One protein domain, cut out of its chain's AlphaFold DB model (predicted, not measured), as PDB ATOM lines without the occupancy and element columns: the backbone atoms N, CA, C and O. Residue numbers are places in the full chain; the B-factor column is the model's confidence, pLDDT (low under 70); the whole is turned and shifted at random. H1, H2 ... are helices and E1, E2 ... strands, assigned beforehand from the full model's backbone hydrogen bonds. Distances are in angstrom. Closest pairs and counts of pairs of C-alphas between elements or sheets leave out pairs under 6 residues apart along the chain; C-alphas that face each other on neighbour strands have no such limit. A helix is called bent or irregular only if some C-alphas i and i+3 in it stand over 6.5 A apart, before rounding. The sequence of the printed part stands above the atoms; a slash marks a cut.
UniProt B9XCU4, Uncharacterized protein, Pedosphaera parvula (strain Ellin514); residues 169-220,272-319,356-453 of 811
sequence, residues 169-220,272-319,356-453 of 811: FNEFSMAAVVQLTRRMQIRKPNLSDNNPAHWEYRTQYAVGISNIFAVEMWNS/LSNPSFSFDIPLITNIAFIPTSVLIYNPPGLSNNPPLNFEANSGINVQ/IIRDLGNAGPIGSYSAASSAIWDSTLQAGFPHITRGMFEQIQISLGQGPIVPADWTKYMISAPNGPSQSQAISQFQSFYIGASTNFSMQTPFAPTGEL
ATOM      1  N   PHE A 169      30.817 166.588 394.551       94.25
ATOM      2  CA  PHE A 169      30.145 165.711 393.602       94.25
ATOM      3  C   PHE A 169      30.251 166.224 392.160       94.25
ATOM      4  O   PHE A 169      30.063 167.410 391.896       94.25
ATOM      5  N   ASN A 170      30.521 165.312 391.222       92.94
ATOM      6  CA  ASN A 170      30.625 165.642 389.804       92.94
ATOM      7  C   ASN A 170      29.605 164.891 388.948       92.94
ATOM      8  O   ASN A 170      28.923 165.500 388.121       92.94
ATOM      9  N   GLU A 171      29.501 163.575 389.121       92.81
ATOM     10  CA  GLU A 171      28.665 162.750 388.256       92.81
ATOM     11  C   GLU A 171      28.100 161.528 388.992       92.81
ATOM     12  O   GLU A 171      28.775 160.878 389.791       92.81
ATOM     13  N   PHE A 172      26.853 161.176 388.680       93.75
ATOM     14  CA  PHE A 172      26.311 159.844 388.923       93.75
ATOM     15  C   PHE A 172      25.837 159.250 387.612       93.75
ATOM     16  O   PHE A 172      24.974 159.821 386.953       93.75
ATOM     17  N   SER A 173      26.349 158.070 387.288       92.44
ATOM     18  CA  SER A 173      26.090 157.410 386.019       92.44
ATOM     19  C   SER A 173      25.636 155.979 386.226       92.44
ATOM     20  O   SER A 173      26.197 155.233 387.030       92.44
ATOM     21  N   MET A 174      24.625 155.577 385.464       92.25
ATOM     22  CA  MET A 174      24.153 154.203 385.419       92.25
ATOM     23  C   MET A 174      23.951 153.739 383.983       92.25
ATOM     24  O   MET A 174      23.559 154.512 383.110       92.25
ATOM     25  N   ALA A 175      24.170 152.449 383.756       91.50
ATOM     26  CA  ALA A 175      23.765 151.811 382.519       91.50
ATOM     27  C   ALA A 175      23.107 150.459 382.780       91.50
ATOM     28  O   ALA A 175      23.685 149.606 383.458       91.50
ATOM     29  N   ALA A 176      21.923 150.249 382.208       91.75
ATOM     30  CA  ALA A 176      21.284 148.942 382.141       91.75
ATOM     31  C   ALA A 176      21.664 148.259 380.824       91.75
ATOM     32  O   ALA A 176      21.478 148.833 379.751       91.75
ATOM     33  N   VAL A 177      22.167 147.028 380.900       91.31
ATOM     34  CA  VAL A 177      22.421 146.169 379.740       91.31
ATOM     35  C   VAL A 177      21.404 145.040 379.760       91.31
ATOM     36  O   VAL A 177      21.398 144.204 380.666       91.31
ATOM     37  N   VAL A 178      20.534 145.023 378.756       91.44
ATOM     38  CA  VAL A 178      19.496 144.008 378.583       91.44
ATOM     39  C   VAL A 178      19.808 143.193 377.344       91.44
ATOM     40  O   VAL A 178      19.853 143.726 376.242       91.44
ATOM     41  N   GLN A 179      19.941 141.885 377.516       91.38
ATOM     42  CA  GLN A 179      20.017 140.924 376.426       91.38
ATOM     43  C   GLN A 179      18.724 140.118 376.384       91.38
ATOM     44  O   GLN A 179      18.356 139.472 377.367       91.38
ATOM     45  N   LEU A 180      18.037 140.132 375.242       91.19
ATOM     46  CA  LEU A 180      16.808 139.373 375.027       91.19
ATOM     47  C   LEU A 180      16.945 138.491 373.790       91.19
ATOM     48  O   LEU A 180      17.077 138.994 372.677       91.19
ATOM     49  N   THR A 181      16.856 137.176 373.971       91.31
ATOM     50  CA  THR A 181      16.850 136.187 372.888       91.31
ATOM     51  C   THR A 181      15.448 135.625 372.697       91.31
ATOM     52  O   THR A 181      14.848 135.129 373.651       91.31
ATOM     53  N   ARG A 182      14.950 135.599 371.455       91.19
ATOM     54  CA  ARG A 182      13.700 134.908 371.102       91.19
ATOM     55  C   ARG A 182      13.981 133.631 370.318       91.19
ATOM     56  O   ARG A 182      14.332 133.660 369.138       91.19
ATOM     57  N   ARG A 183      13.755 132.478 370.940       90.38
ATOM     58  CA  ARG A 183      13.743 131.180 370.253       90.38
ATOM     59  C   ARG A 183      12.319 130.848 369.828       90.38
ATOM     60  O   ARG A 183      11.372 131.128 370.561       90.38
ATOM     61  N   MET A 184      12.173 130.214 368.669       91.06
ATOM     62  CA  MET A 184      10.871 129.797 368.161       91.06
ATOM     63  C   MET A 184      10.917 128.369 367.629       91.06
ATOM     64  O   MET A 184      11.807 128.017 366.858       91.06
ATOM     65  N   GLN A 185       9.934 127.560 368.014       92.19
ATOM     66  CA  GLN A 185       9.676 126.239 367.454       92.19
ATOM     67  C   GLN A 185       8.392 126.267 366.630       92.19
ATOM     68  O   GLN A 185       7.360 126.751 367.086       92.19
ATOM     69  N   ILE A 186       8.460 125.705 365.427       91.75
ATOM     70  CA  ILE A 186       7.304 125.450 364.571       91.75
ATOM     71  C   ILE A 186       6.935 123.982 364.719       91.75
ATOM     72  O   ILE A 186       7.814 123.118 364.644       91.75
ATOM     73  N   ARG A 187       5.647 123.687 364.892       90.44
ATOM     74  CA  ARG A 187       5.117 122.325 364.938       90.44
ATOM     75  C   ARG A 187       3.975 122.160 363.942       90.44
ATOM     76  O   ARG A 187       2.978 122.877 363.986       90.44
ATOM     77  N   LYS A 188       4.128 121.184 363.050       89.88
ATOM     78  CA  LYS A 188       3.108 120.813 362.070       89.88
ATOM     79  C   LYS A 188       2.070 119.894 362.727       89.88
ATOM     80  O   LYS A 188       2.468 118.994 363.474       89.88
ATOM     81  N   PRO A 189       0.766 120.044 362.427       88.94
ATOM     82  CA  PRO A 189      -0.262 119.110 362.893       88.94
ATOM     83  C   PRO A 189       0.005 117.668 362.440       88.94
ATOM     84  O   PRO A 189      -0.241 116.720 363.181       88.94
ATOM     85  N   ASN A 190       0.526 117.502 361.221       87.25
ATOM     86  CA  ASN A 190       0.976 116.232 360.657       87.25
ATOM     87  C   ASN A 190       2.019 116.468 359.540       87.25
ATOM     88  O   ASN A 190       2.170 117.595 359.077       87.25
ATOM     89  N   LEU A 191       2.729 115.419 359.095       84.06
ATOM     90  CA  LEU A 191       3.797 115.532 358.077       84.06
ATOM     91  C   LEU A 191       3.306 115.990 356.696       84.06
ATOM     92  O   LEU A 191       4.095 116.526 355.924       84.06
ATOM     93  N   SER A 192       2.027 115.778 356.380       80.75
ATOM     94  CA  SER A 192       1.425 116.186 355.106       80.75
ATOM     95  C   SER A 192       0.874 117.616 355.107       80.75
ATOM     96  O   SER A 192       0.563 118.135 354.035       80.75
ATOM     97  N   ASP A 193       0.749 118.267 356.270       84.25
ATOM     98  CA  ASP A 193       0.243 119.638 356.361       84.25
ATOM     99  C   ASP A 193       1.366 120.649 356.102       84.25
ATOM    100  O   ASP A 193       2.167 120.987 356.979       84.25
ATOM    101  N   ASN A 194       1.406 121.143 354.866       81.75
ATOM    102  CA  ASN A 194       2.358 122.152 354.417       81.75
ATOM    103  C   ASN A 194       1.782 123.574 354.406       81.75
ATOM    104  O   ASN A 194       2.400 124.449 353.805       81.75
ATOM    105  N   ASN A 195       0.628 123.819 355.040       86.31
ATOM    106  CA  ASN A 195       0.057 125.156 355.157       86.31
ATOM    107  C   ASN A 195       0.505 125.821 356.473       86.31
ATOM    108  O   ASN A 195      -0.001 125.454 357.536       86.31
ATOM    109  N   PRO A 196       1.379 126.846 356.432       84.38
ATOM    110  CA  PRO A 196       1.838 127.534 357.635       84.38
ATOM    111  C   PRO A 196       0.724 128.125 358.506       84.38
ATOM    112  O   PRO A 196       0.896 128.254 359.712       84.38
ATOM    113  N   ALA A 197      -0.439 128.445 357.925       82.31
ATOM    114  CA  ALA A 197      -1.577 128.971 358.675       82.31
ATOM    115  C   ALA A 197      -2.162 127.970 359.690       82.31
ATOM    116  O   ALA A 197      -2.852 128.387 360.615       82.31
ATOM    117  N   HIS A 198      -1.908 126.667 359.527       85.94
ATOM    118  CA  HIS A 198      -2.390 125.616 360.432       85.94
ATOM    119  C   HIS A 198      -1.355 125.199 361.487       85.94
ATOM    120  O   HIS A 198      -1.633 124.331 362.316       85.94
ATOM    121  N   TRP A 199      -0.134 125.735 361.427       88.25
ATOM    122  CA  TRP A 199       0.958 125.301 362.292       88.25
ATOM    123  C   TRP A 199       0.892 125.952 363.675       88.25
ATOM    124  O   TRP A 199       0.411 127.070 363.847       88.25
ATOM    125  N   GLU A 200       1.416 125.241 364.672       88.31
ATOM    126  CA  GLU A 200       1.595 125.752 366.028       88.31
ATOM    127  C   GLU A 200       2.975 126.420 366.131       88.31
ATOM    128  O   GLU A 200       3.994 125.831 365.756       88.31
ATOM    129  N   TYR A 201       3.009 127.642 366.661       89.31
ATOM    130  CA  TYR A 201       4.231 128.410 366.885       89.31
ATOM    131  C   TYR A 201       4.454 128.558 368.382       89.31
ATOM    132  O   TYR A 201       3.606 129.104 369.078       89.31
ATOM    133  N   ARG A 202       5.597 128.085 368.873       88.81
ATOM    134  CA  ARG A 202       5.970 128.176 370.287       88.81
ATOM    135  C   ARG A 202       7.163 129.088 370.457       88.81
ATOM    136  O   ARG A 202       8.176 128.890 369.788       88.81
ATOM    137  N   THR A 203       7.078 130.048 371.366       88.50
ATOM    138  CA  THR A 203       8.177 130.962 371.693       88.50
ATOM    139  C   THR A 203       8.806 130.625 373.033       88.50
ATOM    140  O   THR A 203       8.143 130.176 373.966       88.50
ATOM    141  N   GLN A 204      10.106 130.864 373.138       89.12
ATOM    142  CA  GLN A 204      10.848 130.819 374.388       89.12
ATOM    143  C   GLN A 204      11.767 132.039 374.430       89.12
ATOM    144  O   GLN A 204      12.559 132.247 373.508       89.12
ATOM    145  N   TYR A 205      11.651 132.835 375.490       91.25
ATOM    146  CA  TYR A 205      12.496 134.002 375.711       91.25
ATOM    147  C   TYR A 205      13.610 133.662 376.687       91.25
ATOM    148  O   TYR A 205      13.336 133.087 377.738       91.25
ATOM    149  N   ALA A 206      14.844 134.021 376.344       91.31
ATOM    150  CA  ALA A 206      15.941 134.089 377.301       91.31
ATOM    151  C   ALA A 206      16.270 135.559 377.562       91.31
ATOM    152  O   ALA A 206      16.378 136.331 376.613       91.31
ATOM    153  N   VAL A 207      16.407 135.936 378.827       92.69
ATOM    154  CA  VAL A 207      16.668 137.305 379.267       92.69
ATOM    155  C   VAL A 207      17.877 137.323 380.198       92.69
ATOM    156  O   VAL A 207      18.000 136.482 381.089       92.69
ATOM    157  N   GLY A 208      18.781 138.269 379.973       93.12
ATOM    158  CA  GLY A 208      19.878 138.609 380.873       93.12
ATOM    159  C   GLY A 208      19.870 140.112 381.107       93.12
ATOM    160  O   GLY A 208      19.755 140.873 380.150       93.12
ATOM    161  N   ILE A 209      19.938 140.537 382.368       93.50
ATOM    162  CA  ILE A 209      19.921 141.956 382.733       93.50
ATOM    163  C   ILE A 209      20.997 142.220 383.773       93.50
ATOM    164  O   ILE A 209      20.989 141.629 384.859       93.50
ATOM    165  N   SER A 210      21.885 143.153 383.462       92.56
ATOM    166  CA  SER A 210      22.836 143.720 384.408       92.56
ATOM    167  C   SER A 210      22.719 145.237 384.431       92.56
ATOM    168  O   SER A 210      22.280 145.860 383.470       92.56
ATOM    169  N   ASN A 211      23.086 145.829 385.559       91.19
ATOM    170  CA  ASN A 211      23.151 147.272 385.723       91.19
ATOM    171  C   ASN A 211      24.527 147.610 386.274       91.19
ATOM    172  O   ASN A 211      24.994 146.931 387.186       91.19
ATOM    173  N   ILE A 212      25.176 148.625 385.724       92.00
ATOM    174  CA  ILE A 212      26.414 149.188 386.259       92.00
ATOM    175  C   ILE A 212      26.119 150.594 386.771       92.00
ATOM    176  O   ILE A 212      25.331 151.317 386.165       92.00
ATOM    177  N   PHE A 213      26.731 150.952 387.892       93.00
ATOM    178  CA  PHE A 213      26.561 152.230 388.568       93.00
ATOM    179  C   PHE A 213      27.930 152.794 388.900       93.00
ATOM    180  O   PHE A 213      28.825 152.039 389.296       93.00
ATOM    181  N   ALA A 214      28.067 154.108 388.800       95.31
ATOM    182  CA  ALA A 214      29.243 154.812 389.256       95.31
ATOM    183  C   ALA A 214      28.899 156.186 389.823       95.31
ATOM    184  O   ALA A 214      27.982 156.850 389.345       95.31
ATOM    185  N   VAL A 215      29.657 156.595 390.833       96.38
ATOM    186  CA  VAL A 215      29.671 157.959 391.365       96.38
ATOM    187  C   VAL A 215      31.076 158.491 391.195       96.38
ATOM    188  O   VAL A 215      32.035 157.792 391.522       96.38
ATOM    189  N   GLU A 216      31.173 159.724 390.730       95.44
ATOM    190  CA  GLU A 216      32.413 160.457 390.575       95.44
ATOM    191  C   GLU A 216      32.380 161.761 391.369       95.44
ATOM    192  O   GLU A 216      31.391 162.501 391.386       95.44
ATOM    193  N   MET A 217      33.512 162.041 391.997       96.00
ATOM    194  CA  MET A 217      33.823 163.273 392.697       96.00
ATOM    195  C   MET A 217      34.962 163.981 391.971       96.00
ATOM    196  O   MET A 217      35.807 163.335 391.343       96.00
ATOM    197  N   TRP A 218      35.045 165.302 392.103       95.88
ATOM    198  CA  TRP A 218      36.058 166.084 391.405       95.88
ATOM    199  C   TRP A 218      36.697 167.151 392.293       95.88
ATOM    200  O   TRP A 218      36.014 167.980 392.893       95.88
ATOM    201  N   ASN A 219      38.033 167.168 392.329       96.00
ATOM    202  CA  ASN A 219      38.795 168.333 392.768       96.00
ATOM    203  C   ASN A 219      39.085 169.241 391.563       96.00
ATOM    204  O   ASN A 219      40.118 169.127 390.899       96.00
ATOM    205  N   SER A 220      38.164 170.158 391.284       94.00
ATOM    206  CA  SER A 220      38.223 171.033 390.110       94.00
ATOM    207  C   SER A 220      39.259 172.159 390.187       94.00
ATOM    208  O   SER A 220      39.501 172.849 389.195       94.00
ATOM    209  N   LEU A 272      43.071 171.298 382.458       88.56
ATOM    210  CA  LEU A 272      41.678 170.967 382.118       88.56
ATOM    211  C   LEU A 272      41.526 170.170 380.815       88.56
ATOM    212  O   LEU A 272      40.484 169.558 380.607       88.56
ATOM    213  N   SER A 273      42.550 170.120 379.956       85.56
ATOM    214  CA  SER A 273      42.531 169.261 378.765       85.56
ATOM    215  C   SER A 273      42.790 167.787 379.097       85.56
ATOM    216  O   SER A 273      42.524 166.918 378.270       85.56
ATOM    217  N   ASN A 274      43.327 167.489 380.286       85.44
ATOM    218  CA  ASN A 274      43.465 166.126 380.800       85.44
ATOM    219  C   ASN A 274      43.419 166.110 382.344       85.44
ATOM    220  O   ASN A 274      44.457 165.931 382.990       85.44
ATOM    221  N   PRO A 275      42.231 166.293 382.948       88.19
ATOM    222  CA  PRO A 275      42.077 166.384 384.396       88.19
ATOM    223  C   PRO A 275      41.913 165.012 385.075       88.19
ATOM    224  O   PRO A 275      41.513 164.957 386.232       88.19
ATOM    225  N   SER A 276      42.236 163.902 384.400       87.50
ATOM    226  CA  SER A 276      41.931 162.527 384.846       87.50
ATOM    227  C   SER A 276      42.343 162.200 386.292       87.50
ATOM    228  O   SER A 276      41.596 161.543 387.006       87.50
ATOM    229  N   PHE A 277      43.493 162.697 386.765       90.69
ATOM    230  CA  PHE A 277      43.973 162.463 388.138       90.69
ATOM    231  C   PHE A 277      43.242 163.265 389.224       90.69
ATOM    232  O   PHE A 277      43.445 163.007 390.408       90.69
ATOM    233  N   SER A 278      42.450 164.265 388.838       95.75
ATOM    234  CA  SER A 278      41.680 165.095 389.771       95.75
ATOM    235  C   SER A 278      40.297 164.527 390.094       95.75
ATOM    236  O   SER A 278      39.632 165.019 391.011       95.75
ATOM    237  N   PHE A 279      39.876 163.484 389.379       96.06
ATOM    238  CA  PHE A 279      38.662 162.736 389.678       96.06
ATOM    239  C   PHE A 279      38.946 161.619 390.680       96.06
ATOM    240  O   PHE A 279      39.996 160.977 390.635       96.06
ATOM    241  N   ASP A 280      37.977 161.369 391.551       96.19
ATOM    242  CA  ASP A 280      37.905 160.166 392.372       96.19
ATOM    243  C   ASP A 280      36.585 159.456 392.060       96.19
ATOM    244  O   ASP A 280      35.540 160.098 391.973       96.19
ATOM    245  N   ILE A 281      36.623 158.136 391.866       96.19
ATOM    246  CA  ILE A 281      35.430 157.325 391.589       96.19
ATOM    247  C   ILE A 281      35.168 156.472 392.832       96.19
ATOM    248  O   ILE A 281      35.575 155.304 392.876       96.19
ATOM    249  N   PRO A 282      34.520 157.033 393.870       96.50
ATOM    250  CA  PRO A 282      34.347 156.342 395.140       96.50
ATOM    251  C   PRO A 282      33.462 155.104 395.031       96.50
ATOM    252  O   PRO A 282      33.552 154.211 395.871       96.50
ATOM    253  N   LEU A 283      32.609 155.010 394.011       96.00
ATOM    254  CA  LEU A 283      31.796 153.830 393.750       96.00
ATOM    255  C   LEU A 283      31.820 153.520 392.257       96.00
ATOM    256  O   LEU A 283      31.419 154.353 391.457       96.00
ATOM    257  N   ILE A 284      32.210 152.298 391.901       94.25
ATOM    258  CA  ILE A 284      31.912 151.679 390.608       94.25
ATOM    259  C   ILE A 284      31.577 150.212 390.854       94.25
ATOM    260  O   ILE A 284      32.363 149.462 391.435       94.25
ATOM    261  N   THR A 285      30.369 149.800 390.491       92.94
ATOM    262  CA  THR A 285      29.897 148.443 390.777       92.94
ATOM    263  C   THR A 285      28.821 148.008 389.800       92.94
ATOM    264  O   THR A 285      28.197 148.834 389.136       92.94
ATOM    265  N   ASN A 286      28.584 146.704 389.717       90.94
ATOM    266  CA  ASN A 286      27.546 146.137 388.878       90.94
ATOM    267  C   ASN A 286      26.634 145.189 389.663       90.94
ATOM    268  O   ASN A 286      27.079 144.387 390.480       90.94
ATOM    269  N   ILE A 287      25.345 145.237 389.345       90.25
ATOM    270  CA  ILE A 287      24.325 144.312 389.825       90.25
ATOM    271  C   ILE A 287      23.922 143.416 388.656       90.25
ATOM    272  O   ILE A 287      23.354 143.877 387.665       90.25
ATOM    273  N   ALA A 288      24.188 142.115 388.773       90.94
ATOM    274  CA  ALA A 288      23.596 141.110 387.896       90.94
ATOM    275  C   ALA A 288      22.155 140.844 388.358       90.94
ATOM    276  O   ALA A 288      21.915 139.963 389.180       90.94
ATOM    277  N   PHE A 289      21.208 141.653 387.878       92.69
ATOM    278  CA  PHE A 289      19.807 141.567 388.290       92.69
ATOM    279  C   PHE A 289      19.179 140.239 387.863       92.69
ATOM    280  O   PHE A 289      18.562 139.552 388.676       92.69
ATOM    281  N   ILE A 290      19.378 139.855 386.600       93.31
ATOM    282  CA  ILE A 290      18.907 138.586 386.053       93.31
ATOM    283  C   ILE A 290      20.083 137.927 385.328       93.31
ATOM    284  O   ILE A 290      20.471 138.408 384.258       93.31
ATOM    285  N   PRO A 291      20.673 136.844 385.870       90.00
ATOM    286  CA  PRO A 291      21.589 136.026 385.082       90.00
ATOM    287  C   PRO A 291      20.821 135.441 383.895       90.00
ATOM    288  O   PRO A 291      19.605 135.293 383.986       90.00
ATOM    289  N   THR A 292      21.495 135.085 382.802       87.50
ATOM    290  CA  THR A 292      20.834 134.565 381.595       87.50
ATOM    291  C   THR A 292      19.857 133.431 381.926       87.50
ATOM    292  O   THR A 292      20.257 132.295 382.179       87.50
ATOM    293  N   SER A 293      18.565 133.763 381.912       92.62
ATOM    294  CA  SER A 293      17.463 132.921 382.370       92.62
ATOM    295  C   SER A 293      16.438 132.764 381.263       92.62
ATOM    296  O   SER A 293      16.224 133.680 380.475       92.62
ATOM    297  N   VAL A 294      15.739 131.639 381.233       92.00
ATOM    298  CA  VAL A 294      14.646 131.403 380.290       92.00
ATOM    299  C   VAL A 294      13.292 131.592 380.967       92.00
ATOM    300  O   VAL A 294      13.086 131.118 382.084       92.00
ATOM    301  N   LEU A 295      12.366 132.254 380.271       91.19
ATOM    302  CA  LEU A 295      10.974 132.392 380.688       91.19
ATOM    303  C   LEU A 295      10.246 131.041 380.625       91.19
ATOM    304  O   LEU A 295      10.231 130.375 379.588       91.19
ATOM    305  N   ILE A 296       9.607 130.699 381.738       88.62
ATOM    306  CA  ILE A 296       8.700 129.570 381.949       88.62
ATOM    307  C   ILE A 296       7.285 130.152 382.054       88.62
ATOM    308  O   ILE A 296       7.084 131.150 382.744       88.62
ATOM    309  N   TYR A 297       6.306 129.572 381.356       85.38
ATOM    310  CA  TYR A 297       4.911 130.031 381.352       85.38
ATOM    311  C   TYR A 297       4.051 129.297 382.383       85.38
ATOM    312  O   TYR A 297       3.019 129.825 382.795       85.38
ATOM    313  N   ASN A 298       4.435 128.082 382.791       82.81
ATOM    314  CA  ASN A 298       3.660 127.287 383.741       82.81
ATOM    315  C   ASN A 298       4.540 126.487 384.734       82.81
ATOM    316  O   ASN A 298       5.037 125.419 384.372       82.81
ATOM    317  N   PRO A 299       4.679 126.939 385.997       84.88
ATOM    318  CA  PRO A 299       4.205 128.225 386.514       84.88
ATOM    319  C   PRO A 299       5.017 129.402 385.929       84.88
ATOM    320  O   PRO A 299       6.197 129.218 385.629       84.88
ATOM    321  N   PRO A 300       4.423 130.600 385.773       85.62
ATOM    322  CA  PRO A 300       5.135 131.783 385.291       85.62
ATOM    323  C   PRO A 300       6.392 132.107 386.113       85.62
ATOM    324  O   PRO A 300       6.316 132.196 387.338       85.62
ATOM    325  N   GLY A 301       7.537 132.311 385.455       88.06
ATOM    326  CA  GLY A 301       8.782 132.708 386.121       88.06
ATOM    327  C   GLY A 301      10.030 132.562 385.250       88.06
ATOM    328  O   GLY A 301       9.943 132.293 384.053       88.06
ATOM    329  N   LEU A 302      11.207 132.730 385.853       91.62
ATOM    330  CA  LEU A 302      12.504 132.557 385.195       91.62
ATOM    331  C   LEU A 302      13.227 131.312 385.708       91.62
ATOM    332  O   LEU A 302      13.212 131.023 386.903       91.62
ATOM    333  N   SER A 303      13.893 130.590 384.805       90.38
ATOM    334  CA  SER A 303      14.726 129.437 385.146       90.38
ATOM    335  C   SER A 303      16.089 129.493 384.460       90.38
ATOM    336  O   SER A 303      16.183 129.617 383.239       90.38
ATOM    337  N   ASN A 304      17.147 129.301 385.252       86.62
ATOM    338  CA  ASN A 304      18.519 129.077 384.773       86.62
ATOM    339  C   ASN A 304      18.751 127.634 384.293       86.62
ATOM    340  O   ASN A 304      19.813 127.316 383.766       86.62
ATOM    341  N   ASN A 305      17.770 126.749 384.487       85.69
ATOM    342  CA  ASN A 305      17.793 125.365 384.029       85.69
ATOM    343  C   ASN A 305      16.460 125.039 383.333       85.69
ATOM    344  O   ASN A 305      15.599 124.369 383.915       85.69
ATOM    345  N   PRO A 306      16.218 125.600 382.135       80.81
ATOM    346  CA  PRO A 306      14.952 125.417 381.447       80.81
ATOM    347  C   PRO A 306      14.769 123.981 380.942       80.81
ATOM    348  O   PRO A 306      15.748 123.296 380.634       80.81
ATOM    349  N   PRO A 307      13.513 123.532 380.768       77.06
ATOM    350  CA  PRO A 307      13.220 122.281 380.083       77.06
ATOM    351  C   PRO A 307      13.836 122.252 378.677       77.06
ATOM    352  O   PRO A 307      13.852 123.256 377.965       77.06
ATOM    353  N   LEU A 308      14.282 121.069 378.240       76.56
ATOM    354  CA  LEU A 308      14.828 120.869 376.889       76.56
ATOM    355  C   LEU A 308      13.792 121.126 375.778       76.56
ATOM    356  O   LEU A 308      14.159 121.472 374.656       76.56
ATOM    357  N   ASN A 309      12.505 120.950 376.088       83.75
ATOM    358  CA  ASN A 309      11.398 121.107 375.148       83.75
ATOM    359  C   ASN A 309      10.716 122.469 375.310       83.75
ATOM    360  O   ASN A 309      10.606 122.988 376.417       83.75
ATOM    361  N   PHE A 310      10.181 123.004 374.209       87.06
ATOM    362  CA  PHE A 310       9.351 124.208 374.239       87.06
ATOM    363  C   PHE A 310       8.011 123.929 374.925       87.06
ATOM    364  O   PHE A 310       7.307 122.973 374.573       87.06
ATOM    365  N   GLU A 311       7.634 124.809 375.850       86.44
ATOM    366  CA  GLU A 311       6.304 124.823 376.453       86.44
ATOM    367  C   GLU A 311       5.227 125.147 375.416       86.44
ATOM    368  O   GLU A 311       5.472 125.844 374.430       86.44
ATOM    369  N   ALA A 312       4.021 124.622 375.629       81.81
ATOM    370  CA  ALA A 312       2.885 124.953 374.782       81.81
ATOM    371  C   ALA A 312       2.461 126.410 375.035       81.81
ATOM    372  O   ALA A 312       2.057 126.759 376.142       81.81
ATOM    373  N   ASN A 313       2.549 127.249 374.004       80.06
ATOM    374  CA  ASN A 313       2.071 128.630 374.003       80.06
ATOM    375  C   ASN A 313       1.619 129.029 372.587       80.06
ATOM    376  O   ASN A 313       1.902 128.328 371.619       80.06
ATOM    377  N   SER A 314       0.859 130.121 372.476       65.25
ATOM    378  CA  SER A 314       0.124 130.502 371.261       65.25
ATOM    379  C   SER A 314       0.933 131.284 370.215       65.25
ATOM    380  O   SER A 314       0.340 131.794 369.268       65.25
ATOM    381  N   GLY A 315       2.256 131.418 370.366       61.59
ATOM    382  CA  GLY A 315       3.129 132.118 369.410       61.59
ATOM    383  C   GLY A 315       3.000 133.647 369.421       61.59
ATOM    384  O   GLY A 315       4.010 134.332 369.481       61.59
ATOM    385  N   ILE A 316       1.783 134.196 369.479       66.00
ATOM    386  CA  ILE A 316       1.491 135.648 369.533       66.00
ATOM    387  C   ILE A 316       1.920 136.288 370.869       66.00
ATOM    388  O   ILE A 316       1.910 137.506 371.012       66.00
ATOM    389  N   ASN A 317       2.313 135.493 371.864       66.50
ATOM    390  CA  ASN A 317       2.732 135.980 373.178       66.50
ATOM    391  C   ASN A 317       4.121 136.642 373.094       66.50
ATOM    392  O   ASN A 317       5.125 136.065 373.510       66.50
ATOM    393  N   VAL A 318       4.184 137.855 372.535       69.06
ATOM    394  CA  VAL A 318       5.430 138.620 372.375       69.06
ATOM    395  C   VAL A 318       6.049 139.009 373.720       69.06
ATOM    396  O   VAL A 318       7.251 139.242 373.743       69.06
ATOM    397  N   GLN A 319       5.269 138.953 374.810       82.44
ATOM    398  CA  GLN A 319       5.616 139.383 376.165       82.44
ATOM    399  C   GLN A 319       6.018 140.863 376.193       82.44
ATOM    400  O   GLN A 319       7.104 141.237 375.750       82.44
ATOM    401  N   ILE A 356      11.285 146.868 376.458       89.50
ATOM    402  CA  ILE A 356      12.435 146.226 375.802       89.50
ATOM    403  C   ILE A 356      12.124 145.880 374.340       89.50
ATOM    404  O   ILE A 356      12.898 146.217 373.454       89.50
ATOM    405  N   ILE A 357      10.969 145.267 374.055       87.06
ATOM    406  CA  ILE A 357      10.580 144.914 372.676       87.06
ATOM    407  C   ILE A 357      10.396 146.164 371.805       87.06
ATOM    408  O   ILE A 357      10.841 146.179 370.659       87.06
ATOM    409  N   ARG A 358       9.768 147.218 372.340       85.81
ATOM    410  CA  ARG A 358       9.565 148.483 371.619       85.81
ATOM    411  C   ARG A 358      10.897 149.161 371.323       85.81
ATOM    412  O   ARG A 358      11.101 149.635 370.212       85.81
ATOM    413  N   ASP A 359      11.788 149.204 372.304       85.44
ATOM    414  CA  ASP A 359      13.073 149.885 372.191       85.44
ATOM    415  C   ASP A 359      14.008 149.110 371.240       85.44
ATOM    416  O   ASP A 359      14.656 149.724 370.401       85.44
ATOM    417  N   LEU A 360      13.968 147.769 371.245       83.25
ATOM    418  CA  LEU A 360      14.617 146.929 370.222       83.25
ATOM    419  C   LEU A 360      14.003 147.102 368.816       83.25
ATOM    420  O   LEU A 360      14.698 146.948 367.810       83.25
ATOM    421  N   GLY A 361      12.705 147.408 368.737       79.62
ATOM    422  CA  GLY A 361      11.984 147.696 367.493       79.62
ATOM    423  C   GLY A 361      12.199 149.114 366.947       79.62
ATOM    424  O   GLY A 361      11.914 149.361 365.777       79.62
ATOM    425  N   ASN A 362      12.736 150.038 367.746       73.62
ATOM    426  CA  ASN A 362      13.020 151.416 367.355       73.62
ATOM    427  C   ASN A 362      14.526 151.583 367.109       73.62
ATOM    428  O   ASN A 362      15.284 151.893 368.025       73.62
ATOM    429  N   ALA A 363      14.975 151.385 365.866       55.56
ATOM    430  CA  ALA A 363      16.366 151.645 365.496       55.56
ATOM    431  C   ALA A 363      16.720 153.118 365.790       55.56
ATOM    432  O   ALA A 363      16.108 154.029 365.229       55.56
ATOM    433  N   GLY A 364      17.675 153.351 366.695       51.03
ATOM    434  CA  GLY A 364      18.137 154.696 367.042       51.03
ATOM    435  C   GLY A 364      18.852 155.411 365.876       51.03
ATOM    436  O   GLY A 364      19.230 154.763 364.897       51.03
ATOM    437  N   PRO A 365      19.071 156.742 365.951       38.62
ATOM    438  CA  PRO A 365      19.494 157.545 364.796       38.62
ATOM    439  C   PRO A 365      20.995 157.501 364.450       38.62
ATOM    440  O   PRO A 365      21.374 158.029 363.407       38.62
ATOM    441  N   ILE A 366      21.875 156.935 365.288       37.88
ATOM    442  CA  ILE A 366      23.335 157.059 365.114       37.88
ATOM    443  C   ILE A 366      24.024 155.700 365.294       37.88
ATOM    444  O   ILE A 366      23.904 155.079 366.343       37.88
ATOM    445  N   GLY A 367      24.791 155.279 364.279       40.75
ATOM    446  CA  GLY A 367      25.783 154.203 364.384       40.75
ATOM    447  C   GLY A 367      25.258 152.771 364.209       40.75
ATOM    448  O   GLY A 367      25.124 152.024 365.166       40.75
ATOM    449  N   SER A 368      25.103 152.346 362.951       44.53
ATOM    450  CA  SER A 368      25.243 150.938 362.523       44.53
ATOM    451  C   SER A 368      24.157 149.924 362.911       44.53
ATOM    452  O   SER A 368      24.466 148.759 363.165       44.53
ATOM    453  N   TYR A 369      22.884 150.307 362.786       51.84
ATOM    454  CA  TYR A 369      21.764 149.363 362.707       51.84
ATOM    455  C   TYR A 369      20.922 149.580 361.453       51.84
ATOM    456  O   TYR A 369      20.433 150.675 361.198       51.84
ATOM    457  N   SER A 370      20.757 148.536 360.636       55.00
ATOM    458  CA  SER A 370      19.894 148.600 359.454       55.00
ATOM    459  C   SER A 370      18.423 148.455 359.857       55.00
ATOM    460  O   SER A 370      18.109 147.781 360.841       55.00
ATOM    461  N   ALA A 371      17.503 148.993 359.048       57.81
ATOM    462  CA  ALA A 371      16.053 148.770 359.171       57.81
ATOM    463  C   ALA A 371      15.648 147.274 359.234       57.81
ATOM    464  O   ALA A 371      14.523 146.935 359.587       57.81
ATOM    465  N   ALA A 372      16.573 146.366 358.899       60.25
ATOM    466  CA  ALA A 372      16.436 144.919 359.017       60.25
ATOM    467  C   ALA A 372      16.333 144.417 360.469       60.25
ATOM    468  O   ALA A 372      15.696 143.401 360.727       60.25
ATOM    469  N   SER A 373      16.998 145.099 361.403       66.31
ATOM    470  CA  SER A 373      17.111 144.691 362.809       66.31
ATOM    471  C   SER A 373      15.852 145.005 363.618       66.31
ATOM    472  O   SER A 373      15.349 144.138 364.333       66.31
ATOM    473  N   SER A 374      15.290 146.201 363.435       74.44
ATOM    474  CA  SER A 374      14.026 146.632 364.035       74.44
ATOM    475  C   SER A 374      12.861 145.751 363.591       74.44
ATOM    476  O   SER A 374      12.018 145.375 364.404       74.44
ATOM    477  N   ALA A 375      12.850 145.343 362.317       80.12
ATOM    478  CA  ALA A 375      11.793 144.512 361.748       80.12
ATOM    479  C   ALA A 375      11.627 143.156 362.462       80.12
ATOM    480  O   ALA A 375      10.513 142.653 362.542       80.12
ATOM    481  N   ILE A 376      12.694 142.572 363.024       85.94
ATOM    482  CA  ILE A 376      12.645 141.278 363.740       85.94
ATOM    483  C   ILE A 376      11.983 141.397 365.119       85.94
ATOM    484  O   ILE A 376      11.467 140.406 365.654       85.94
ATOM    485  N   TRP A 377      11.959 142.599 365.688       87.81
ATOM    486  CA  TRP A 377      11.323 142.891 366.973       87.81
ATOM    487  C   TRP A 377       9.925 143.495 366.824       87.81
ATOM    488  O   TRP A 377       9.261 143.740 367.827       87.81
ATOM    489  N   ASP A 378       9.433 143.642 365.590       86.69
ATOM    490  CA  ASP A 378       8.086 144.127 365.310       86.69
ATOM    491  C   ASP A 378       7.017 143.199 365.926       86.69
ATOM    492  O   ASP A 378       6.910 142.004 365.607       86.69
ATOM    493  N   SER A 379       6.238 143.770 366.843       86.56
ATOM    494  CA  SER A 379       5.177 143.101 367.593       86.56
ATOM    495  C   SER A 379       3.809 143.154 366.902       86.56
ATOM    496  O   SER A 379       2.861 142.539 367.392       86.56
ATOM    497  N   THR A 380       3.683 143.831 365.756       87.56
ATOM    498  CA  THR A 380       2.438 143.880 364.976       87.56
ATOM    499  C   THR A 380       2.102 142.515 364.370       87.56
ATOM    500  O   THR A 380       2.985 141.713 364.070       87.56
ATOM    501  N   LEU A 381       0.813 142.210 364.196       86.94
ATOM    502  CA  LEU A 381       0.376 140.930 363.626       86.94
ATOM    503  C   LEU A 381       0.733 140.822 362.139       86.94
ATOM    504  O   LEU A 381       0.497 141.746 361.361       86.94
ATOM    505  N   GLN A 382       1.234 139.657 361.720       87.12
ATOM    506  CA  GLN A 382       1.547 139.410 360.317       87.12
ATOM    507  C   GLN A 382       0.271 139.139 359.505       87.12
ATOM    508  O   GLN A 382      -0.456 138.169 359.735       87.12
ATOM    509  N   ALA A 383       0.035 139.951 358.472       83.00
ATOM    510  CA  ALA A 383      -1.055 139.726 357.528       83.00
ATOM    511  C   ALA A 383      -0.962 138.326 356.888       83.00
ATOM    512  O   ALA A 383       0.095 137.928 356.392       83.00
ATOM    513  N   GLY A 384      -2.072 137.581 356.903       77.69
ATOM    514  CA  GLY A 384      -2.156 136.215 356.369       77.69
ATOM    515  C   GLY A 384      -1.639 135.110 357.302       77.69
ATOM    516  O   GLY A 384      -1.820 133.939 356.983       77.69
ATOM    517  N   PHE A 385      -1.057 135.456 358.456       78.31
ATOM    518  CA  PHE A 385      -0.569 134.504 359.457       78.31
ATOM    519  C   PHE A 385      -1.092 134.909 360.845       78.31
ATOM    520  O   PHE A 385      -0.397 135.602 361.589       78.31
ATOM    521  N   PRO A 386      -2.312 134.490 361.230       67.94
ATOM    522  CA  PRO A 386      -3.002 135.017 362.413       67.94
ATOM    523  C   PRO A 386      -2.357 134.639 363.756       67.94
ATOM    524  O   PRO A 386      -2.852 135.061 364.794       67.94
ATOM    525  N   HIS A 387      -1.281 133.844 363.753       77.12
ATOM    526  CA  HIS A 387      -0.659 133.260 364.945       77.12
ATOM    527  C   HIS A 387       0.773 133.743 365.224       77.12
ATOM    528  O   HIS A 387       1.407 133.244 366.153       77.12
ATOM    529  N   ILE A 388       1.295 134.706 364.454       87.06
ATOM    530  CA  ILE A 388       2.653 135.246 364.634       87.06
ATOM    531  C   ILE A 388       2.709 136.757 364.381       87.06
ATOM    532  O   ILE A 388       1.886 137.316 363.650       87.06
ATOM    533  N   THR A 389       3.714 137.416 364.957       89.38
ATOM    534  CA  THR A 389       4.012 138.824 364.661       89.38
ATOM    535  C   THR A 389       4.848 138.973 363.389       89.38
ATOM    536  O   THR A 389       5.442 138.004 362.900       89.38
ATOM    537  N   ARG A 390       4.946 140.198 362.862       88.19
ATOM    538  CA  ARG A 390       5.830 140.534 361.745       88.19
ATOM    539  C   ARG A 390       7.278 140.167 362.059       88.19
ATOM    540  O   ARG A 390       7.923 139.514 361.244       88.19
ATOM    541  N   GLY A 391       7.756 140.466 363.262       89.06
ATOM    542  CA  GLY A 391       9.114 140.120 363.672       89.06
ATOM    543  C   GLY A 391       9.387 138.620 363.755       89.06
ATOM    544  O   GLY A 391      10.469 138.156 363.389       89.06
ATOM    545  N   MET A 392       8.394 137.831 364.166       90.12
ATOM    546  CA  MET A 392       8.485 136.369 364.123       90.12
ATOM    547  C   MET A 392       8.492 135.846 362.685       90.12
ATOM    548  O   MET A 392       9.230 134.912 362.374       90.12
ATOM    549  N   PHE A 393       7.716 136.462 361.792       90.38
ATOM    550  CA  PHE A 393       7.752 136.141 360.369       90.38
ATOM    551  C   PHE A 393       9.133 136.430 359.758       90.38
ATOM    552  O   PHE A 393       9.686 135.557 359.093       90.38
ATOM    553  N   GLU A 394       9.739 137.586 360.044       90.38
ATOM    554  CA  GLU A 394      11.100 137.913 359.586       90.38
ATOM    555  C   GLU A 394      12.137 136.900 360.101       90.38
ATOM    556  O   GLU A 394      12.976 136.424 359.339       90.38
ATOM    557  N   GLN A 395      12.032 136.466 361.363       91.62
ATOM    558  CA  GLN A 395      12.883 135.403 361.920       91.62
ATOM    559  C   GLN A 395      12.779 134.079 361.135       91.62
ATOM    560  O   GLN A 395      13.783 133.374 360.972       91.62
ATOM    561  N   ILE A 396      11.590 133.736 360.624       92.25
ATOM    562  CA  ILE A 396      11.384 132.566 359.753       92.25
ATOM    563  C   ILE A 396      12.044 132.791 358.395       92.25
ATOM    564  O   ILE A 396      12.746 131.899 357.923       92.25
ATOM    565  N   GLN A 397      11.857 133.962 357.779       92.25
ATOM    566  CA  GLN A 397      12.460 134.268 356.477       92.25
ATOM    567  C   GLN A 397      13.990 134.191 356.544       92.25
ATOM    568  O   GLN A 397      14.602 133.491 355.739       92.25
ATOM    569  N   ILE A 398      14.599 134.786 357.573       91.81
ATOM    570  CA  ILE A 398      16.051 134.730 357.812       91.81
ATOM    571  C   ILE A 398      16.516 133.288 357.997       91.81
ATOM    572  O   ILE A 398      17.505 132.867 357.398       91.81
ATOM    573  N   SER A 399      15.756 132.489 358.745       93.75
ATOM    574  CA  SER A 399      16.027 131.058 358.919       93.75
ATOM    575  C   SER A 399      15.942 130.243 357.624       93.75
ATOM    576  O   SER A 399      16.603 129.211 357.509       93.75
ATOM    577  N   LEU A 400      15.152 130.693 356.644       94.00
ATOM    578  CA  LEU A 400      15.077 130.120 355.296       94.00
ATOM    579  C   LEU A 400      16.197 130.625 354.372       94.00
ATOM    580  O   LEU A 400      16.243 130.227 353.208       94.00
ATOM    581  N   GLY A 401      17.099 131.477 354.867       89.50
ATOM    582  CA  GLY A 401      18.134 132.135 354.068       89.50
ATOM    583  C   GLY A 401      17.603 133.289 353.212       89.50
ATOM    584  O   GLY A 401      18.214 133.624 352.201       89.50
ATOM    585  N   GLN A 402      16.454 133.860 353.581       87.25
ATOM    586  CA  GLN A 402      15.790 134.976 352.905       87.25
ATOM    587  C   GLN A 402      15.722 136.208 353.822       87.25
ATOM    588  O   GLN A 402      16.011 136.131 355.009       87.25
ATOM    589  N   GLY A 403      15.297 137.353 353.292       79.56
ATOM    590  CA  GLY A 403      15.110 138.566 354.088       79.56
ATOM    591  C   GLY A 403      16.374 139.427 354.229       79.56
ATOM    592  O   GLY A 403      17.383 139.182 353.565       79.56
ATOM    593  N   PRO A 404      16.303 140.491 355.043       74.56
ATOM    594  CA  PRO A 404      17.293 141.564 355.017       74.56
ATOM    595  C   PRO A 404      18.552 141.288 355.858       74.56
ATOM    596  O   PRO A 404      19.553 141.980 355.684       74.56
ATOM    597  N   ILE A 405      18.533 140.284 356.746       83.50
ATOM    598  CA  ILE A 405      19.724 139.813 357.470       83.50
ATOM    599  C   ILE A 405      20.269 138.576 356.766       83.50
ATOM    600  O   ILE A 405      19.682 137.494 356.826       83.50
ATOM    601  N   VAL A 406      21.417 138.735 356.111       84.75
ATOM    602  CA  VAL A 406      22.081 137.636 355.407       84.75
ATOM    603  C   VAL A 406      22.816 136.713 356.389       84.75
ATOM    604  O   VAL A 406      23.225 137.161 357.462       84.75
ATOM    605  N   PRO A 407      23.053 135.435 356.033       84.75
ATOM    606  CA  PRO A 407      23.775 134.484 356.883       84.75
ATOM    607  C   PRO A 407      25.099 135.015 357.457       84.75
ATOM    608  O   PRO A 407      25.387 134.810 358.634       84.75
ATOM    609  N   ALA A 408      25.872 135.776 356.677       83.88
ATOM    610  CA  ALA A 408      27.139 136.354 357.132       83.88
ATOM    611  C   ALA A 408      27.002 137.307 358.340       83.88
ATOM    612  O   ALA A 408      27.967 137.495 359.075       83.88
ATOM    613  N   ASP A 409      25.815 137.875 358.565       84.31
ATOM    614  CA  ASP A 409      25.540 138.807 359.658       84.31
ATOM    615  C   ASP A 409      24.904 138.141 360.887       84.31
ATOM    616  O   ASP A 409      24.671 138.818 361.887       84.31
ATOM    617  N   TRP A 410      24.629 136.828 360.873       87.12
ATOM    618  CA  TRP A 410      23.955 136.149 361.994       87.12
ATOM    619  C   TRP A 410      24.692 136.314 363.328       87.12
ATOM    620  O   TRP A 410      24.049 136.447 364.366       87.12
ATOM    621  N   THR A 411      26.025 136.372 363.310       85.56
ATOM    622  CA  THR A 411      26.862 136.588 364.503       85.56
ATOM    623  C   THR A 411      26.638 137.946 365.168       85.56
ATOM    624  O   THR A 411      26.938 138.091 366.347       85.56
ATOM    625  N   LYS A 412      26.082 138.939 364.467       82.56
ATOM    626  CA  LYS A 412      25.735 140.248 365.049       82.56
ATOM    627  C   LYS A 412      24.451 140.192 365.884       82.56
ATOM    628  O   LYS A 412      24.274 141.003 366.786       82.56
ATOM    629  N   TYR A 413      23.578 139.229 365.587       84.56
ATOM    630  CA  TYR A 413      22.213 139.152 366.115       84.56
ATOM    631  C   TYR A 413      21.915 137.818 366.810       84.56
ATOM    632  O   TYR A 413      20.758 137.515 367.076       84.56
ATOM    633  N   MET A 414      22.920 136.986 367.081       87.25
ATOM    634  CA  MET A 414      22.778 135.725 367.812       87.25
ATOM    635  C   MET A 414      23.979 135.525 368.740       87.25
ATOM    636  O   MET A 414      25.120 135.555 368.281       87.25
ATOM    637  N   ILE A 415      23.726 135.216 370.019       82.69
ATOM    638  CA  ILE A 415      24.782 134.856 370.991       82.69
ATOM    639  C   ILE A 415      25.550 133.602 370.543       82.69
ATOM    640  O   ILE A 415      26.750 133.477 370.757       82.69
ATOM    641  N   SER A 416      24.866 132.651 369.903       80.62
ATOM    642  CA  SER A 416      25.449 131.375 369.466       80.62
ATOM    643  C   SER A 416      25.090 131.083 368.011       80.62
ATOM    644  O   SER A 416      24.291 130.195 367.716       80.62
ATOM    645  N   ALA A 417      25.649 131.871 367.090       81.19
ATOM    646  CA  ALA A 417      25.456 131.671 365.656       81.19
ATOM    647  C   ALA A 417      26.207 130.417 365.150       81.19
ATOM    648  O   ALA A 417      27.407 130.276 365.411       81.19
ATOM    649  N   PRO A 418      25.550 129.523 364.387       79.50
ATOM    650  CA  PRO A 418      26.245 128.521 363.582       79.50
ATOM    651  C   PRO A 418      27.135 129.211 362.538       79.50
ATOM    652  O   PRO A 418      26.702 130.182 361.919       79.50
ATOM    653  N   ASN A 419      28.343 128.691 362.298       79.06
ATOM    654  CA  ASN A 419      29.321 129.296 361.384       79.06
ATOM    655  C   ASN A 419      29.743 128.332 360.261       79.06
ATOM    656  O   ASN A 419      29.855 127.115 360.459       79.06
ATOM    657  N   GLY A 420      30.010 128.887 359.075       80.88
ATOM    658  CA  GLY A 420      30.527 128.138 357.926       80.88
ATOM    659  C   GLY A 420      29.591 126.999 357.480       80.88
ATOM    660  O   GLY A 420      28.384 127.221 357.359       80.88
ATOM    661  N   PRO A 421      30.098 125.770 357.252       76.88
ATOM    662  CA  PRO A 421      29.281 124.636 356.805       76.88
ATOM    663  C   PRO A 421      28.108 124.282 357.733       76.88
ATOM    664  O   PRO A 421      27.077 123.814 357.259       76.88
ATOM    665  N   SER A 422      28.232 124.525 359.044       86.25
ATOM    666  CA  SER A 422      27.153 124.240 360.004       86.25
ATOM    667  C   SER A 422      25.941 125.158 359.814       86.25
ATOM    668  O   SER A 422      24.798 124.733 359.980       86.25
ATOM    669  N   GLN A 423      26.176 126.405 359.396       89.25
ATOM    670  CA  GLN A 423      25.128 127.382 359.129       89.25
ATOM    671  C   GLN A 423      24.338 127.039 357.870       89.25
ATOM    672  O   GLN A 423      23.108 127.013 357.894       89.25
ATOM    673  N   SER A 424      25.038 126.735 356.774       90.25
ATOM    674  CA  SER A 424      24.394 126.348 355.516       90.25
ATOM    675  C   SER A 424      23.615 125.039 355.663       90.25
ATOM    676  O   SER A 424      22.514 124.916 355.125       90.25
ATOM    677  N   GLN A 425      24.125 124.092 356.459       93.06
ATOM    678  CA  GLN A 425      23.401 122.880 356.843       93.06
ATOM    679  C   GLN A 425      22.129 123.194 357.637       93.06
ATOM    680  O   GLN A 425      21.074 122.657 357.307       93.06
ATOM    681  N   ALA A 426      22.197 124.077 358.639       92.62
ATOM    682  CA  ALA A 426      21.037 124.458 359.445       92.62
ATOM    683  C   ALA A 426      19.930 125.115 358.598       92.62
ATOM    684  O   ALA A 426      18.758 124.760 358.733       92.62
ATOM    685  N   ILE A 427      20.300 126.007 357.670       94.88
ATOM    686  CA  ILE A 427      19.364 126.626 356.717       94.88
ATOM    687  C   ILE A 427      18.744 125.561 355.803       94.88
ATOM    688  O   ILE A 427      17.525 125.505 355.665       94.88
ATOM    689  N   SER A 428      19.552 124.675 355.212       95.00
ATOM    690  CA  SER A 428      19.066 123.624 354.304       95.00
ATOM    691  C   SER A 428      18.125 122.627 354.996       95.00
ATOM    692  O   SER A 428      17.090 122.237 354.441       95.00
ATOM    693  N   GLN A 429      18.436 122.246 356.238       94.69
ATOM    694  CA  GLN A 429      17.571 121.401 357.062       94.69
ATOM    695  C   GLN A 429      16.241 122.095 357.369       94.69
ATOM    696  O   GLN A 429      15.184 121.471 357.247       94.69
ATOM    697  N   PHE A 430      16.278 123.388 357.703       95.44
ATOM    698  CA  PHE A 430      15.073 124.166 357.969       95.44
ATOM    699  C   PHE A 430      14.216 124.370 356.718       95.44
ATOM    700  O   PHE A 430      13.005 124.183 356.784       95.44
ATOM    701  N   GLN A 431      14.823 124.646 355.559       95.19
ATOM    702  CA  GLN A 431      14.125 124.696 354.268       95.19
ATOM    703  C   GLN A 431      13.421 123.369 353.964       95.19
ATOM    704  O   GLN A 431      12.237 123.367 353.627       95.19
ATOM    705  N   SER A 432      14.117 122.242 354.154       93.56
ATOM    706  CA  SER A 432      13.556 120.899 353.949       93.56
ATOM    707  C   SER A 432      12.376 120.626 354.884       93.56
ATOM    708  O   SER A 432      11.354 120.092 354.456       93.56
ATOM    709  N   PHE A 433      12.473 121.027 356.154       93.25
ATOM    710  CA  PHE A 433      11.352 120.964 357.092       93.25
ATOM    711  C   PHE A 433      10.179 121.841 356.648       93.25
ATOM    712  O   PHE A 433       9.047 121.358 356.597       93.25
ATOM    713  N   TYR A 434      10.444 123.093 356.278       91.38
ATOM    714  CA  TYR A 434       9.419 124.073 355.934       91.38
ATOM    715  C   TYR A 434       8.576 123.610 354.737       91.38
ATOM    716  O   TYR A 434       7.351 123.569 354.840       91.38
ATOM    717  N   ILE A 435       9.210 123.125 353.660       90.56
ATOM    718  CA  ILE A 435       8.512 122.644 352.448       90.56
ATOM    719  C   ILE A 435       7.924 121.225 352.569       90.56
ATOM    720  O   ILE A 435       7.283 120.753 351.633       90.56
ATOM    721  N   GLY A 436       8.152 120.523 353.688       86.81
ATOM    722  CA  GLY A 436       7.630 119.166 353.909       86.81
ATOM    723  C   GLY A 436       8.481 118.030 353.328       86.81
ATOM    724  O   GLY A 436       7.982 116.926 353.150       86.81
ATOM    725  N   ALA A 437       9.765 118.274 353.057       89.31
ATOM    726  CA  ALA A 437      10.742 117.261 352.643       89.31
ATOM    727  C   ALA A 437      11.468 116.581 353.832       89.31
ATOM    728  O   ALA A 437      12.372 115.774 353.630       89.31
ATOM    729  N   SER A 438      11.097 116.913 355.075       86.75
ATOM    730  CA  SER A 438      11.637 116.334 356.317       86.75
ATOM    731  C   SER A 438      10.630 115.397 356.992       86.75
ATOM    732  O   SER A 438       9.424 115.598 356.889       86.75
ATOM    733  N   THR A 439      11.122 114.420 357.760       88.88
ATOM    734  CA  THR A 439      10.313 113.529 358.614       88.88
ATOM    735  C   THR A 439      10.046 114.090 360.018       88.88
ATOM    736  O   THR A 439       9.415 113.424 360.839       88.88
ATOM    737  N   ASN A 440      10.509 115.307 360.320       88.44
ATOM    738  CA  ASN A 440      10.316 115.945 361.622       88.44
ATOM    739  C   ASN A 440       8.958 116.665 361.704       88.44
ATOM    740  O   ASN A 440       8.628 117.477 360.843       88.44
ATOM    741  N   PHE A 441       8.203 116.441 362.787       89.06
ATOM    742  CA  PHE A 441       6.942 117.154 363.067       89.06
ATOM    743  C   PHE A 441       7.151 118.539 363.692       89.06
ATOM    744  O   PHE A 441       6.241 119.365 363.687       89.06
ATOM    745  N   SER A 442       8.334 118.803 364.244       90.62
ATOM    746  CA  SER A 442       8.675 120.085 364.854       90.62
ATOM    747  C   SER A 442      10.128 120.442 364.608       90.62
ATOM    748  O   SER A 442      10.992 119.566 364.673       90.62
ATOM    749  N   MET A 443      10.411 121.723 364.403       92.81
ATOM    750  CA  MET A 443      11.771 122.227 364.255       92.81
ATOM    751  C   MET A 443      11.884 123.636 364.841       92.81
ATOM    752  O   MET A 443      10.981 124.458 364.681       92.81
ATOM    753  N   GLN A 444      12.988 123.908 365.539       92.50
ATOM    754  CA  GLN A 444      13.335 125.267 365.948       92.50
ATOM    755  C   GLN A 444      13.854 126.047 364.740       92.50
ATOM    756  O   GLN A 444      14.599 125.500 363.929       92.50
ATOM    757  N   THR A 445      13.520 127.329 364.643       93.06
ATOM    758  CA  THR A 445      14.184 128.228 363.698       93.06
ATOM    759  C   THR A 445      15.701 128.242 363.960       93.06
ATOM    760  O   THR A 445      16.107 128.497 365.102       93.06
ATOM    761  N   PRO A 446      16.558 127.976 362.952       93.62
ATOM    762  CA  PRO A 446      18.010 128.028 363.107       93.62
ATOM    763  C   PRO A 446      18.522 129.432 363.443       93.62
ATOM    764  O   PRO A 446      19.521 129.545 364.147       93.62
ATOM    765  N   PHE A 447      17.829 130.488 363.003       92.00
ATOM    766  CA  PHE A 447      18.094 131.850 363.454       92.00
ATOM    767  C   PHE A 447      17.297 132.144 364.736       92.00
ATOM    768  O   PHE A 447      16.064 132.036 364.762       92.00
ATOM    769  N   ALA A 448      18.000 132.498 365.814       91.56
ATOM    770  CA  ALA A 448      17.427 132.856 367.112       91.56
ATOM    771  C   ALA A 448      17.891 134.272 367.493       91.56
ATOM    772  O   ALA A 448      18.954 134.411 368.107       91.56
ATOM    773  N   PRO A 449      17.142 135.319 367.097       89.56
ATOM    774  CA  PRO A 449      17.568 136.692 367.272       89.56
ATOM    775  C   PRO A 449      17.772 137.010 368.745       89.56
ATOM    776  O   PRO A 449      16.965 136.642 369.601       89.56
ATOM    777  N   THR A 450      18.859 137.714 369.010       89.38
ATOM    778  CA  THR A 450      19.168 138.346 370.277       89.38
ATOM    779  C   THR A 450      19.342 139.835 370.037       89.38
ATOM    780  O   THR A 450      20.045 140.235 369.109       89.38
ATOM    781  N   GLY A 451      18.649 140.636 370.836       85.56
ATOM    782  CA  GLY A 451      18.814 142.078 370.893       85.56
ATOM    783  C   GLY A 451      19.544 142.433 372.175       85.56
ATOM    784  O   GLY A 451      19.238 141.862 373.224       85.56
ATOM    785  N   GLU A 452      20.501 143.347 372.081       86.75
ATOM    786  CA  GLU A 452      21.163 143.941 373.234       86.75
ATOM    787  C   GLU A 452      20.832 145.434 373.274       86.75
ATOM    788  O   GLU A 452      21.005 146.157 372.292       86.75
ATOM    789  N   LEU A 453      20.276 145.860 374.401       86.88
ATOM    790  CA  LEU A 453      19.867 147.225 374.690       86.88
ATOM    791  C   LEU A 453      20.764 147.754 375.805       86.88
ATOM    792  O   LEU A 453      20.877 147.122 376.855       86.88
TER     793      LEU A 453
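This is residues 169 to 220, 272 to 319 and 356 to 453 of the 811 residues of an uncharacterized protein of Pedosphaera parvula (strain Ellin514) (UniProt B9XCU4). Three long antiparallel strands, E1, E2 and E3, lie side by side as one narrow, twisted ribbon, and a loose cluster of five helices, H1 to H5, gathers by one half of it. The short strands E5 and E6 pair with E1 on that half and E4 folds back on E3 at the other edge, while the ribbon's other end, with residues 169, 218 and 279, runs on as a long arm without helices and makes much of the length. The printed part has 198 residues, with five named helices and six named strands; along the chain come first the strands E1 to E4, then the helices H1 to H5, then the strands E5 and E6, and the six strands form one branched sheet in which the neighbour pairs E1 and E2, E1 and E5, E1 and E6, E2 and E3, and E3 and E4 are antiparallel. The class is mixed, helices and strands, and the whole is loose, with a radius of gyration of the C-alphas of 20.8 A and spans of 74 by 37 by 33 A.

E1, residues 169 to 187, runs 57.7 A from C-alpha 169 at (30.145, 165.711, 393.602) to C-alpha 187 at (5.117, 122.325, 364.938). E2, residues 200 to 218, is 58.8 A long, and E3, residues 279 to 297, is 47.7 A long and bends by 52 degrees at residue 282. The short strands are E4, residues 300 to 303, E5, residues 442 to 444, and E6, residues 450 to 453, which ends with C-alpha 453 at (19.867, 147.225, 374.690). The helices are H1, residues 356 to 361, H2, residues 371 to 376, H3, residues 390 to 399, 14.2 A, H4, residues 407 to 412, and H5, residues 421 to 434, 19.9 A. H4 is irregular: C-alphas 408 and 411 are 7.4 A apart.

E1 and E2 form a hairpin, antiparallel at 170 degrees, with N 179 and O 208 2.8 A apart, within hydrogen-bond range. On the other side of E2, E3 is antiparallel to it, with N 211 and O 287 at 2.9 A. E3 and E4 form a hairpin, with N 296 and O 301 at 2.8 A. On the other side of E1 from E2 lie E5, with N 186 and O 443 at 2.9 A, and E6, with N 180 and O 451 at 2.9 A. H1 is on the sheet at a height of 8.7 A, over E6 and across the strands at 78 degrees to E6 on the local plane; their closest C-alphas, of Leu 360 and Gly 451, are 6.4 A apart. H3 is on the sheet at a height of 10.3 A, over E2 and only just over E5, where 3 of its C-alphas fall. H2 only just is on the sheet, with 5 pairs of C-alphas within 10 A, and only grazes it with residues 373 to 376. H5 only grazes it with residues 429 to 434. H4 is only just not on it, with 4 such pairs. H1 and H2, a helical hairpin, touch, closest at the C-alphas of Gly 361 and Ser 374, 4.2 A. H2 and H3 touch about perpendicular at 79 degrees, closest at the C-alphas of Ile 376 and Gly 391, 3.7 A. H3 and H5 are close but not clearly touching, with the C-alphas of Ser 399 and Ile 427 closest at 6.0 A. H4 and H5 are close but not clearly touching, with the C-alphas of Pro 407 and Gln 423 closest at 7.6 A. H1 and H5 are apart. In H1, H3 and H5 every O i to N i+4 pair is within hydrogen-bond range; H2 has 0 of 2 and 1 of 3 O i to N i+3 pairs, H4 0 of 2 and 2 of 3.

The C-alphas farthest apart, of Ser 192 and Ser 220, are 74.8 A apart, and the outline is only just a rod. Residues 221 to 271 are not printed, with 8.7 A between C-alphas 220 and 272, and residues 320 to 355 are not printed, with 9.7 A between C-alphas 319 and 356. Of the links that are printed whole, those from E1 to E2 and from H2 to H3 are long. The mean pLDDT of the printed part is 85.7; residues 314 to 318, 363 to 373 and 386 are under 70.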